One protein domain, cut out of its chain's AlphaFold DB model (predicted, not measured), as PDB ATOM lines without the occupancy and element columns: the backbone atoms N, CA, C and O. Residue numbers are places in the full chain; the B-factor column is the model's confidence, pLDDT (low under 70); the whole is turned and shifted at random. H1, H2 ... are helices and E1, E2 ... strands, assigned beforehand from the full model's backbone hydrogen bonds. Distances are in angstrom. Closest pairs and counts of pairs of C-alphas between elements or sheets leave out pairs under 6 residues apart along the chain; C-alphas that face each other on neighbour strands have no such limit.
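This is residues 57 to 151 of the 374 residues of an uncharacterized protein of Nocardioides ganghwensis (UniProt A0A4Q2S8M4). Two short antiparallel strands, E1 and E2, make a small ribbon in the middle, with H1 and H3 side by side near it, H2 crosswise at one end of that helix pair, and H5 directly after E2 at the ribbon's other end. Short H4 lies near H2, and a long loop, residues 97 to 115, extends the end away from H2. The printed part has 95 residues with five named helices and two named strands, in the order H1 H2 H3 E1 H4 E2 H5; under half of the residues are in named elements, and the class is mixed. It is compact, with a radius of gyration of the C-alphas of 13.8 A and spans of 41 by 30 by 18 A.

Find C-alpha 116 at (42.615, 45.952, -37.355), where E1, residues 116 to 120, begins its 12.9 A; E2, residues 140 to 144, covers 13.2 A. H3, residues 86 to 96, is 15.3 A long. H1, residues 59 to 65, starts at C-alpha 59, (36.191, 40.199, -42.758), and H2 is residues 73 to 80. H4 is residues 131 to 134, and H5, residues 145 to 149, ends at C-alpha 149, (37.978, 47.155, -26.235).

Look first across E1 and E2, antiparallel at 141 degrees: N 117 and O 143 are 2.8 A apart, within hydrogen-bond range. H3 and E2 are near each other. The closest C-alphas of H1 and E1, Val 59 and Ala 118, are 6.5 A apart. H1 and H3 touch at Gly 60 and Val 90, C-alphas 6.3 A apart, at a shallow tilt of 22 degrees, opposite ways. H2 touches H1, about perpendicular at 83 degrees, with the C-alphas of Ala 64 and Lys 74 closest at 6.4 A. H2 and H3 only just touch, with 3 pairs of C-alphas within 8 A. H2 and H4 are close but not clearly touching; H4 and H5 are apart. In H1, H2, H3 and H5 every O i to N i+4 pair is within hydrogen-bond range; H4 is too short for one.

The two C-alphas farthest apart, those of Asp 83 and Asp 106, are 43.7 A apart. The printed part has no cut, and the link from H3 to E1 is long, at 19 residues. Look for pLDDT under 70 at residues 64 to 71 and at residue 151.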
ATOM      1  N   PRO A  57      42.166  42.440 -41.826       91.00
ATOM      2  CA  PRO A  57      41.322  41.442 -41.184       91.00
ATOM      3  C   PRO A  57      40.563  40.595 -42.202       91.00
ATOM      4  O   PRO A  57      40.099  41.080 -43.234       91.00
ATOM      5  N   GLN A  58      40.365  39.319 -41.870       89.19
ATOM      6  CA  GLN A  58      39.585  38.383 -42.680       89.19
ATOM      7  C   GLN A  58      38.074  38.614 -42.504       89.19
ATOM      8  O   GLN A  58      37.346  37.775 -41.973       89.19
ATOM      9  N   VAL A  59      37.588  39.773 -42.950       86.12
ATOM     10  CA  VAL A  59      36.191  40.199 -42.758       86.12
ATOM     11  C   VAL A  59      35.208  39.389 -43.598       86.12
ATOM     12  O   VAL A  59      34.099  39.117 -43.154       86.12
ATOM     13  N   GLY A  60      35.626  38.942 -44.784       81.38
ATOM     14  CA  GLY A  60      34.789  38.177 -45.705       81.38
ATOM     15  C   GLY A  60      34.237  36.903 -45.077       81.38
ATOM     16  O   GLY A  60      33.031  36.683 -45.043       81.38
ATOM     17  N   THR A  61      35.119  36.085 -44.509       77.31
ATOM     18  CA  THR A  61      34.739  34.846 -43.825       77.31
ATOM     19  C   THR A  61      34.005  35.121 -42.519       77.31
ATOM     20  O   THR A  61      33.025  34.441 -42.236       77.31
ATOM     21  N   GLN A  62      34.425  36.117 -41.735       79.44
ATOM     22  CA  GLN A  62      33.793  36.444 -40.450       79.44
ATOM     23  C   GLN A  62      32.355  36.952 -40.618       79.44
ATOM     24  O   GLN A  62      31.447  36.474 -39.943       79.44
ATOM     25  N   ILE A  63      32.123  37.868 -41.558       82.75
ATOM     26  CA  ILE A  63      30.801  38.446 -41.823       82.75
ATOM     27  C   ILE A  63      29.907  37.416 -42.517       82.75
ATOM     28  O   ILE A  63      28.766  37.215 -42.102       82.75
ATOM     29  N   ALA A  64      30.422  36.692 -43.518       69.69
ATOM     30  CA  ALA A  64      29.632  35.698 -44.247       69.69
ATOM     31  C   ALA A  64      29.290  34.437 -43.434       69.69
ATOM     32  O   ALA A  64      28.345  33.730 -43.794       69.69
ATOM     33  N   SER A  65      30.044  34.141 -42.368       66.44
ATOM     34  CA  SER A  65      29.779  33.009 -41.463       66.44
ATOM     35  C   SER A  65      28.852  33.353 -40.293       66.44
ATOM     36  O   SER A  65      28.395  32.440 -39.608       66.44
ATOM     37  N   SER A  66      28.538  34.637 -40.077       60.03
ATOM     38  CA  SER A  66      27.612  35.060 -39.024       60.03
ATOM     39  C   SER A  66      26.169  34.614 -39.330       60.03
ATOM     40  O   SER A  66      25.625  34.920 -40.389       60.03
ATOM     41  N   ASP A  67      25.620  33.808 -38.414       59.56
ATOM     42  CA  ASP A  67      24.296  33.169 -38.370       59.56
ATOM     43  C   ASP A  67      23.670  32.765 -39.717       59.56
ATOM     44  O   ASP A  67      23.083  33.542 -40.470       59.56
ATOM     45  N   ALA A  68      23.770  31.459 -39.985       51.44
ATOM     46  CA  ALA A  68      23.377  30.752 -41.196       51.44
ATOM     47  C   ALA A  68      21.896  30.937 -41.602       51.44
ATOM     48  O   ALA A  68      21.070  30.038 -41.475       51.44
ATOM     49  N   GLY A  69      21.578  32.092 -42.187       55.94
ATOM     50  CA  GLY A  69      20.400  32.311 -43.025       55.94
ATOM     51  C   GLY A  69      19.087  32.633 -42.311       55.94
ATOM     52  O   GLY A  69      18.079  32.703 -43.005       55.94
ATOM     53  N   THR A  70      19.086  32.850 -40.991       61.19
ATOM     54  CA  THR A  70      17.854  33.203 -40.246       61.19
ATOM     55  C   THR A  70      17.910  34.603 -39.625       61.19
ATOM     56  O   THR A  70      16.913  35.313 -39.651       61.19
ATOM     57  N   PHE A  71      19.077  35.039 -39.137       67.69
ATOM     58  CA  PHE A  71      19.311  36.370 -38.561       67.69
ATOM     59  C   PHE A  71      20.739  36.843 -38.895       67.69
ATOM     60  O   PHE A  71      21.522  36.078 -39.457       67.69
ATOM     61  N   GLY A  72      21.081  38.094 -38.585       81.75
ATOM     62  CA  GLY A  72      22.431  38.641 -38.771       81.75
ATOM     63  C   GLY A  72      22.744  39.100 -40.200       81.75
ATOM     64  O   GLY A  72      21.837  39.293 -41.012       81.75
ATOM     65  N   PHE A  73      24.032  39.268 -40.530       87.00
ATOM     66  CA  PHE A  73      24.474  39.922 -41.774       87.00
ATOM     67  C   PHE A  73      23.902  39.273 -43.032       87.00
ATOM     68  O   PHE A  73      23.452  39.965 -43.942       87.00
ATOM     69  N   LYS A  74      23.879  37.937 -43.085       85.94
ATOM     70  CA  LYS A  74      23.369  37.204 -44.249       85.94
ATOM     71  C   LYS A  74      21.858  37.348 -44.425       85.94
ATOM     72  O   LYS A  74      21.395  37.416 -45.560       85.94
ATOM     73  N   ALA A  75      21.097  37.383 -43.333       85.69
ATOM     74  CA  ALA A  75      19.650  37.573 -43.386       85.69
ATOM     75  C   ALA A  75      19.297  39.020 -43.754       85.69
ATOM     76  O   ALA A  75      18.506  39.241 -44.669       85.69
ATOM     77  N   ASN A  76      19.950  39.990 -43.106       86.75
ATOM     78  CA  ASN A  76      19.754  41.414 -43.369       86.75
ATOM     79  C   ASN A  76      20.117  41.768 -44.816       86.75
ATOM     80  O   ASN A  76      19.360  42.463 -45.490       86.75
ATOM     81  N   HIS A  77      21.236  41.238 -45.322       90.25
ATOM     82  CA  HIS A  77      21.648  41.448 -46.709       90.25
ATOM     83  C   HIS A  77      20.658  40.835 -47.701       90.25
ATOM     84  O   HIS A  77      20.204  41.551 -48.580       90.25
ATOM     85  N   ARG A  78      20.233  39.574 -47.524       87.19
ATOM     86  CA  ARG A  78      19.232  38.936 -48.408       87.19
ATOM     87  C   ARG A  78      17.891  39.666 -48.435       87.19
ATOM     88  O   ARG A  78      17.229  39.661 -49.464       87.19
ATOM     89  N   ALA A  79      17.475  40.249 -47.312       87.69
ATOM     90  CA  ALA A  79      16.235  41.014 -47.246       87.69
ATOM     91  C   ALA A  79      16.316  42.317 -48.061       87.69
ATOM     92  O   ALA A  79      15.321  42.718 -48.658       87.69
ATOM     93  N   ALA A  80      17.488  42.958 -48.095       88.38
ATOM     94  CA  ALA A  80      17.717  44.199 -48.833       88.38
ATOM     95  C   ALA A  80      18.121  43.972 -50.305       88.38
ATOM     96  O   ALA A  80      17.724  44.745 -51.171       88.38
ATOM     97  N   PHE A  81      18.882  42.909 -50.581       90.31
ATOM     98  CA  PHE A  81      19.511  42.605 -51.870       90.31
ATOM     99  C   PHE A  81      19.382  41.098 -52.191       90.31
ATOM    100  O   PHE A  81      20.358  40.349 -52.095       90.31
ATOM    101  N   PRO A  82      18.174  40.606 -52.526       87.06
ATOM    102  CA  PRO A  82      17.886  39.169 -52.619       87.06
ATOM    103  C   PRO A  82      18.686  38.431 -53.702       87.06
ATOM    104  O   PRO A  82      19.012  37.257 -53.515       87.06
ATOM    105  N   ASP A  83      19.029  39.120 -54.791       92.50
ATOM    106  CA  ASP A  83      19.701  38.541 -55.963       92.50
ATOM    107  C   ASP A  83      21.210  38.843 -56.009       92.50
ATOM    108  O   ASP A  83      21.902  38.457 -56.953       92.50
ATOM    109  N   GLU A  84      21.743  39.523 -54.991       91.19
ATOM    110  CA  GLU A  84      23.128  39.993 -54.973       91.19
ATOM    111  C   GLU A  84      24.002  39.174 -54.015       91.19
ATOM    112  O   GLU A  84      23.549  38.540 -53.060       91.19
ATOM    113  N   SER A  85      25.310  39.173 -54.269       89.19
ATOM    114  CA  SER A  85      26.271  38.456 -53.433       89.19
ATOM    115  C   SER A  85      26.683  39.310 -52.236       89.19
ATOM    116  O   SER A  85      27.354  40.328 -52.401       89.19
ATOM    117  N   LEU A  86      26.384  38.842 -51.017       88.31
ATOM    118  CA  LEU A  86      26.892  39.450 -49.778       88.31
ATOM    119  C   LEU A  86      28.410  39.654 -49.831       88.31
ATOM    120  O   LEU A  86      28.905  40.692 -49.415       88.31
ATOM    121  N   MET A  87      29.153  38.681 -50.368       90.69
ATOM    122  CA  MET A  87      30.609  38.782 -50.468       90.69
ATOM    123  C   MET A  87      31.059  39.933 -51.365       90.69
ATOM    124  O   MET A  87      32.072  40.557 -51.061       90.69
ATOM    125  N   SER A  88      30.314  40.236 -52.429       91.75
ATOM    126  CA  SER A  88      30.624  41.377 -53.292       91.75
ATOM    127  C   SER A  88      30.470  42.688 -52.521       91.75
ATOM    128  O   SER A  88      31.393  43.494 -52.531       91.75
ATOM    129  N   HIS A  89      29.378  42.854 -51.766       92.50
ATOM    130  CA  HIS A  89      29.146  44.067 -50.968       92.50
ATOM    131  C   HIS A  89      30.108  44.177 -49.783       92.50
ATOM    132  O   HIS A  89      30.569  45.266 -49.462       92.50
ATOM    133  N   VAL A  90      30.462  43.053 -49.148       92.56
ATOM    134  CA  VAL A  90      31.481  43.029 -48.090       92.56
ATOM    135  C   VAL A  90      32.832  43.486 -48.635       92.56
ATOM    136  O   VAL A  90      33.505  44.264 -47.972       92.56
ATOM    137  N   LEU A  91      33.243  43.019 -49.819       93.38
ATOM    138  CA  LEU A  91      34.512  43.436 -50.423       93.38
ATOM    139  C   LEU A  91      34.475  44.891 -50.894       93.38
ATOM    140  O   LEU A  91      35.458  45.599 -50.702       93.38
ATOM    141  N   GLU A  92      33.360  45.345 -51.463       94.56
ATOM    142  CA  GLU A  92      33.168  46.750 -51.828       94.56
ATOM    143  C   GLU A  92      33.287  47.662 -50.603       94.56
ATOM    144  O   GLU A  92      34.103  48.584 -50.602       94.56
ATOM    145  N   TRP A  93      32.558  47.347 -49.526       94.50
ATOM    146  CA  TRP A  93      32.690  48.037 -48.245       94.50
ATOM    147  C   TRP A  93      34.140  48.005 -47.756       94.50
ATOM    148  O   TRP A  93      34.736  49.050 -47.510       94.50
ATOM    149  N   PHE A  94      34.746  46.821 -47.676       94.38
ATOM    150  CA  PHE A  94      36.082  46.657 -47.113       94.38
ATOM    151  C   PHE A  94      37.162  47.417 -47.893       94.38
ATOM    152  O   PHE A  94      38.078  47.965 -47.285       94.38
ATOM    153  N   TYR A  95      37.050  47.494 -49.222       95.06
ATOM    154  CA  TYR A  95      37.959  48.285 -50.057       95.06
ATOM    155  C   TYR A  95      37.668  49.788 -50.032       95.06
ATOM    156  O   TYR A  95      38.557  50.571 -50.370       95.06
ATOM    157  N   SER A  96      36.467  50.201 -49.624       94.88
ATOM    158  CA  SER A  96      36.135  51.614 -49.401       94.88
ATOM    159  C   SER A  96      36.690  52.162 -48.078       94.88
ATOM    160  O   SER A  96      36.866  53.373 -47.933       94.88
ATOM    161  N   GLU A  97      37.007  51.287 -47.117       94.12
ATOM    162  CA  GLU A  97      37.580  51.677 -45.829       94.12
ATOM    163  C   GLU A  97      39.005  52.241 -45.975       94.12
ATOM    164  O   GLU A  97      39.799  51.836 -46.822       94.12
ATOM    165  N   SER A  98      39.393  53.136 -45.061       93.19
ATOM    166  CA  SER A  98      40.715  53.794 -45.091       93.19
ATOM    167  C   SER A  98      41.917  52.857 -44.864       93.19
ATOM    168  O   SER A  98      43.075  53.277 -44.987       93.19
ATOM    169  N   GLY A  99      41.662  51.610 -44.447       93.19
ATOM    170  CA  GLY A  99      42.684  50.664 -43.996       93.19
ATOM    171  C   GLY A  99      43.423  51.127 -42.735       93.19
ATOM    172  O   GLY A  99      44.571  50.740 -42.519       93.19
ATOM    173  N   ARG A 100      42.812  52.008 -41.933       94.94
ATOM    174  CA  ARG A 100      43.351  52.541 -40.676       94.94
ATOM    175  C   ARG A 100      42.272  52.551 -39.600       94.94
ATOM    176  O   ARG A 100      41.090  52.676 -39.897       94.94
ATOM    177  N   CYS A 101      42.686  52.481 -38.337       92.81
ATOM    178  CA  CYS A 101      41.764  52.652 -37.221       92.81
ATOM    179  C   CYS A 101      41.211  54.084 -37.191       92.81
ATOM    180  O   CYS A 101      41.975  55.043 -37.055       92.81
ATOM    181  N   VAL A 102      39.884  54.208 -37.249       90.88
ATOM    182  CA  VAL A 102      39.174  55.502 -37.299       90.88
ATOM    183  C   VAL A 102      38.810  56.079 -35.926       90.88
ATOM    184  O   VAL A 102      38.159  57.114 -35.838       90.88
ATOM    185  N   HIS A 103      39.175  55.405 -34.832       87.38
ATOM    186  CA  HIS A 103      38.811  55.866 -33.492       87.38
ATOM    187  C   HIS A 103      39.530  57.174 -33.143       87.38
ATOM    188  O   HIS A 103      40.722  57.311 -33.422       87.38
ATOM    189  N   VAL A 104      38.808  58.103 -32.513       84.62
ATOM    190  CA  VAL A 104      39.329  59.403 -32.081       84.62
ATOM    191  C   VAL A 104      39.514  59.395 -30.568       84.62
ATOM    192  O   VAL A 104      38.564  59.123 -29.835       84.62
ATOM    193  N   VAL A 105      40.725  59.715 -30.120       76.19
ATOM    194  CA  VAL A 105      41.083  59.915 -28.711       76.19
ATOM    195  C   VAL A 105      41.619  61.335 -28.588       76.19
ATOM    196  O   VAL A 105      42.492  61.721 -29.360       76.19
ATOM    197  N   ASP A 106      41.047  62.132 -27.687       75.56
ATOM    198  CA  ASP A 106      41.470  63.514 -27.405       75.56
ATOM    199  C   ASP A 106      41.627  64.400 -28.657       75.56
ATOM    200  O   ASP A 106      42.552  65.196 -28.791       75.56
ATOM    201  N   GLY A 107      40.707  64.246 -29.614       82.44
ATOM    202  CA  GLY A 107      40.695  65.019 -30.861       82.44
ATOM    203  C   GLY A 107      41.653  64.519 -31.949       82.44
ATOM    204  O   GLY A 107      41.637  65.062 -33.053       82.44
ATOM    205  N   ALA A 108      42.433  63.464 -31.696       84.06
ATOM    206  CA  ALA A 108      43.322  62.841 -32.672       84.06
ATOM    207  C   ALA A 108      42.805  61.465 -33.116       84.06
ATOM    208  O   ALA A 108      42.386  60.637 -32.308       84.06
ATOM    209  N   THR A 109      42.853  61.191 -34.422       88.06
ATOM    210  CA  THR A 109      42.517  59.860 -34.956       88.06
ATOM    211  C   THR A 109      43.683  58.900 -34.735       88.06
ATOM    212  O   THR A 109      44.819  59.229 -35.066       88.06
ATOM    213  N   CYS A 110      43.406  57.693 -34.239       88.88
ATOM    214  CA  CYS A 110      44.416  56.667 -33.981       88.88
ATOM    215  C   CYS A 110      45.286  56.348 -35.206       88.88
ATOM    216  O   CYS A 110      46.507  56.292 -35.102       88.88
ATOM    217  N   GLY A 111      44.672  56.082 -36.362       92.12
ATOM    218  CA  GLY A 111      45.382  55.959 -37.637       92.12
ATOM    219  C   GLY A 111      46.283  54.727 -37.811       92.12
ATOM    220  O   GLY A 111      46.869  54.570 -38.892       92.12
ATOM    221  N   THR A 112      46.399  53.848 -36.804       91.94
ATOM    222  CA  THR A 112      47.205  52.618 -36.899       91.94
ATOM    223  C   THR A 112      46.669  51.670 -37.970       91.94
ATOM    224  O   THR A 112      45.469  51.656 -38.254       91.94
ATOM    225  N   ARG A 113      47.571  50.870 -38.542       94.94
ATOM    226  CA  ARG A 113      47.270  49.782 -39.487       94.94
ATOM    227  C   ARG A 113      47.387  48.391 -38.865       94.94
ATOM    228  O   ARG A 113      47.105  47.413 -39.540       94.94
ATOM    229  N   LEU A 114      47.837  48.318 -37.615       93.56
ATOM    230  CA  LEU A 114      48.121  47.061 -36.933       93.56
ATOM    231  C   LEU A 114      46.875  46.525 -36.222       93.56
ATOM    232  O   LEU A 114      46.138  47.313 -35.614       93.56
ATOM    233  N   ASP A 115      46.686  45.202 -36.271       91.19
ATOM    234  CA  ASP A 115      45.645  44.445 -35.546       91.19
ATOM    235  C   ASP A 115      44.247  45.063 -35.730       91.19
ATOM    236  O   ASP A 115      43.500  45.299 -34.769       91.19
ATOM    237  N   LEU A 116      43.925  45.426 -36.980       93.50
ATOM    238  CA  LEU A 116      42.615  45.952 -37.355       93.50
ATOM    239  C   LEU A 116      41.565  44.842 -37.321       93.50
ATOM    240  O   LEU A 116      41.809  43.715 -37.737       93.50
ATOM    241  N   GLN A 117      40.371  45.188 -36.858       91.25
ATOM    242  CA  GLN A 117      39.214  44.314 -36.731       91.25
ATOM    243  C   GLN A 117      37.984  45.054 -37.253       91.25
ATOM    244  O   GLN A 117      37.856  46.265 -37.047       91.25
ATOM    245  N   ALA A 118      37.086  44.328 -37.917       90.94
ATOM    246  CA  ALA A 118      35.747  44.836 -38.181       90.94
ATOM    247  C   ALA A 118      34.967  44.860 -36.865       90.94
ATOM    248  O   ALA A 118      34.922  43.861 -36.145       90.94
ATOM    249  N   ASP A 119      34.378  46.003 -36.549       88.50
ATOM    250  CA  ASP A 119      33.579  46.202 -35.347       88.50
ATOM    251  C   ASP A 119      32.338  47.024 -35.681       88.50
ATOM    252  O   ASP A 119      32.352  47.854 -36.597       88.50
ATOM    253  N   HIS A 120      31.266  46.813 -34.923       89.44
ATOM    254  CA  HIS A 120      30.047  47.586 -35.102       89.44
ATOM    255  C   HIS A 120      30.269  49.041 -34.677       89.44
ATOM    256  O   HIS A 120      30.884  49.305 -33.645       89.44
ATOM    257  N   VAL A 121      29.729  50.020 -35.400       89.81
ATOM    258  CA  VAL A 121      29.730  51.436 -34.992       89.81
ATOM    259  C   VAL A 121      28.805  51.618 -33.790       89.81
ATOM    260  O   VAL A 121      29.240  52.120 -32.749       89.81
ATOM    261  N   ASN A 122      27.581  51.102 -33.874       88.50
ATOM    262  CA  ASN A 122      26.655  50.941 -32.762       88.50
ATOM    263  C   ASN A 122      26.587  49.459 -32.353       88.50
ATOM    264  O   ASN A 122      26.208  48.614 -33.158       88.50
ATOM    265  N   GLY A 123      26.991  49.141 -31.118       87.62
ATOM    266  CA  GLY A 123      27.083  47.755 -30.644       87.62
ATOM    267  C   GLY A 123      25.720  47.062 -30.552       87.62
ATOM    268  O   GLY A 123      24.709  47.709 -30.269       87.62
ATOM    269  N   ARG A 124      25.694  45.735 -30.756       87.50
ATOM    270  CA  ARG A 124      24.478  44.895 -30.695       87.50
ATOM    271  C   ARG A 124      23.681  45.085 -29.401       87.50
ATOM    272  O   ARG A 124      22.455  45.049 -29.418       87.50
ATOM    273  N   GLU A 125      24.355  45.339 -28.282       85.25
ATOM    274  CA  GLU A 125      23.748  45.571 -26.967       85.25
ATOM    275  C   GLU A 125      22.839  46.809 -26.904       85.25
ATOM    276  O   GLU A 125      22.027  46.933 -25.982       85.25
ATOM    277  N   ASN A 126      22.965  47.722 -27.868       87.38
ATOM    278  CA  ASN A 126      22.117  48.905 -27.969       87.38
ATOM    279  C   ASN A 126      20.828  48.641 -28.770       87.38
ATOM    280  O   ASN A 126      19.912  49.458 -28.718       87.38
ATOM    281  N   PHE A 127      20.704  47.485 -29.431       88.12
ATOM    282  CA  PHE A 127      19.518  47.062 -30.182       88.12
ATOM    283  C   PHE A 127      18.701  46.050 -29.362       88.12
ATOM    284  O   PHE A 127      18.624  44.870 -29.686       88.12
ATOM    285  N   ARG A 128      18.111  46.506 -28.248       84.44
ATOM    286  CA  ARG A 128      17.525  45.637 -27.201       84.44
ATOM    287  C   ARG A 128      16.486  44.625 -27.697       84.44
ATOM    288  O   ARG A 128      16.458  43.508 -27.198       84.44
ATOM    289  N   GLU A 129      15.629  45.025 -28.631       87.44
ATOM    290  CA  GLU A 129      14.530  44.189 -29.139       87.44
ATOM    291  C   GLU A 129      14.979  43.250 -30.266       87.44
ATOM    292  O   GLU A 129      14.437  42.161 -30.420       87.44
ATOM    293  N   ASN A 130      15.992  43.658 -31.034       86.25
ATOM    294  CA  ASN A 130      16.556  42.872 -32.122       86.25
ATOM    295  C   ASN A 130      18.064  43.150 -32.256       86.25
ATOM    296  O   ASN A 130      18.461  43.972 -33.085       86.25
ATOM    297  N   PRO A 131      18.917  42.456 -31.483       87.75
ATOM    298  CA  PRO A 131      20.367  42.640 -31.532       87.75
ATOM    299  C   PRO A 131      20.965  42.471 -32.934       87.75
ATOM    300  O   PRO A 131      21.954  43.117 -33.271       87.75
ATOM    301  N   HIS A 132      20.345  41.634 -33.768       87.50
ATOM    302  CA  HIS A 132      20.781  41.360 -35.135       87.50
ATOM    303  C   HIS A 132      20.481  42.499 -36.113       87.50
ATOM    304  O   HIS A 132      21.048  42.518 -37.201       87.50
ATOM    305  N   ALA A 133      19.651  43.479 -35.745       88.06
ATOM    306  CA  ALA A 133      19.472  44.694 -36.543       88.06
ATOM    307  C   ALA A 133      20.763  45.525 -36.641       88.06
ATOM    308  O   ALA A 133      20.895  46.338 -37.548       88.06
ATOM    309  N   ALA A 134      21.728  45.301 -35.742       90.19
ATOM    310  CA  ALA A 134      23.047  45.916 -35.822       90.19
ATOM    311  C   ALA A 134      23.923  45.333 -36.945       90.19
ATOM    312  O   ALA A 134      24.930  45.939 -37.298       90.19
ATOM    313  N   ASP A 135      23.605  44.139 -37.452       91.06
ATOM    314  CA  ASP A 135      24.451  43.381 -38.378       91.06
ATOM    315  C   ASP A 135      24.268  43.845 -39.825       91.06
ATOM    316  O   ASP A 135      23.709  43.140 -40.669       91.06
ATOM    317  N   THR A 136      24.719  45.062 -40.104       90.62
ATOM    318  CA  THR A 136      24.651  45.703 -41.417       90.62
ATOM    319  C   THR A 136      25.997  46.345 -41.760       90.62
ATOM    320  O   THR A 136      26.757  46.726 -40.868       90.62
ATOM    321  N   LEU A 137      26.343  46.409 -43.052       90.75
ATOM    322  CA  LEU A 137      27.659  46.904 -43.488       90.75
ATOM    323  C   LEU A 137      27.853  48.398 -43.189       90.75
ATOM    324  O   LEU A 137      28.949  48.812 -42.836       90.75
ATOM    325  N   ASP A 138      26.786  49.192 -43.254       91.88
ATOM    326  CA  ASP A 138      26.766  50.612 -42.874       91.88
ATOM    327  C   ASP A 138      26.967  50.841 -41.366       91.88
ATOM    328  O   ASP A 138      27.372  51.925 -40.948       91.88
ATOM    329  N   ASN A 139      26.731  49.816 -40.543       92.75
ATOM    330  CA  ASN A 139      27.028  49.828 -39.117       92.75
ATOM    331  C   ASN A 139      28.371  49.147 -38.795       92.75
ATOM    332  O   ASN A 139      28.619  48.845 -37.630       92.75
ATOM    333  N   LEU A 140      29.249  48.903 -39.773       91.94
ATOM    334  CA  LEU A 140      30.607  48.399 -39.546       91.94
ATOM    335  C   LEU A 140      31.673  49.469 -39.780       91.94
ATOM    336  O   LEU A 140      31.494  50.423 -40.528       91.94
ATOM    337  N   THR A 141      32.816  49.293 -39.123       92.44
ATOM    338  CA  THR A 141      34.029  50.079 -39.366       92.44
ATOM    339  C   THR A 141      35.276  49.291 -38.956       92.44
ATOM    340  O   THR A 141      35.174  48.277 -38.259       92.44
ATOM    341  N   LEU A 142      36.465  49.759 -39.347       92.94
ATOM    342  CA  LEU A 142      37.739  49.184 -38.910       92.94
ATOM    343  C   LEU A 142      38.299  49.881 -37.664       92.94
ATOM    344  O   LEU A 142      38.537  51.094 -37.626       92.94
ATOM    345  N   ARG A 143      38.592  49.090 -36.627       91.12
ATOM    346  CA  ARG A 143      39.247  49.551 -35.392       91.12
ATOM    347  C   ARG A 143      40.386  48.623 -35.012       91.12
ATOM    348  O   ARG A 143      40.293  47.424 -35.222       91.12
ATOM    349  N   CYS A 144      41.448  49.158 -34.413       90.31
ATOM    350  CA  CYS A 144      42.456  48.294 -33.807       90.31
ATOM    351  C   CYS A 144      41.903  47.640 -32.534       90.31
ATOM    352  O   CYS A 144      40.998  48.186 -31.890       90.31
ATOM    353  N   ARG A 145      42.478  46.505 -32.125       85.62
ATOM    354  CA  ARG A 145      42.061  45.775 -30.914       85.62
ATOM    355  C   ARG A 145      41.947  46.658 -29.671       85.62
ATOM    356  O   ARG A 145      40.989  46.513 -28.915       85.62
ATOM    357  N   ARG A 146      42.878  47.600 -29.476       82.31
ATOM    358  CA  ARG A 146      42.846  48.560 -28.358       82.31
ATOM    359  C   ARG A 146      41.537  49.353 -28.336       82.31
ATOM    360  O   ARG A 146      40.813  49.330 -27.344       82.31
ATOM    361  N   HIS A 147      41.206  50.008 -29.445       84.62
ATOM    362  CA  HIS A 147      40.022  50.864 -29.534       84.62
ATOM    363  C   HIS A 147      38.710  50.085 -29.685       84.62
ATOM    364  O   HIS A 147      37.645  50.624 -29.387       84.62
ATOM    365  N   ASN A 148      38.767  48.816 -30.098       82.75
ATOM    366  CA  ASN A 148      37.622  47.910 -30.017       82.75
ATOM    367  C   ASN A 148      37.234  47.663 -28.539       82.75
ATOM    368  O   ASN A 148      36.082  47.835 -28.139       82.75
ATOM    369  N   VAL A 149      38.218  47.374 -27.676       76.81
ATOM    370  CA  VAL A 149      37.978  47.155 -26.235       76.81
ATOM    371  C   VAL A 149      37.373  48.387 -25.549       76.81
ATOM    372  O   VAL A 149      36.523  48.226 -24.672       76.81
ATOM    373  N   ALA A 150      37.734  49.600 -25.980       71.75
ATOM    374  CA  ALA A 150      37.262  50.849 -25.379       71.75
ATOM    375  C   ALA A 150      35.743  51.065 -25.416       71.75
ATOM    376  O   ALA A 150      35.207  51.786 -24.575       71.75
ATOM    377  N   LYS A 151      35.015  50.404 -26.324       69.56
ATOM    378  CA  LYS A 151      33.546  50.486 -26.365       69.56
ATOM    379  C   LYS A 151      32.858  49.676 -25.271       69.56
ATOM    380  O   LYS A 151      31.693  49.917 -24.956       69.56
TER     381      LYS A 151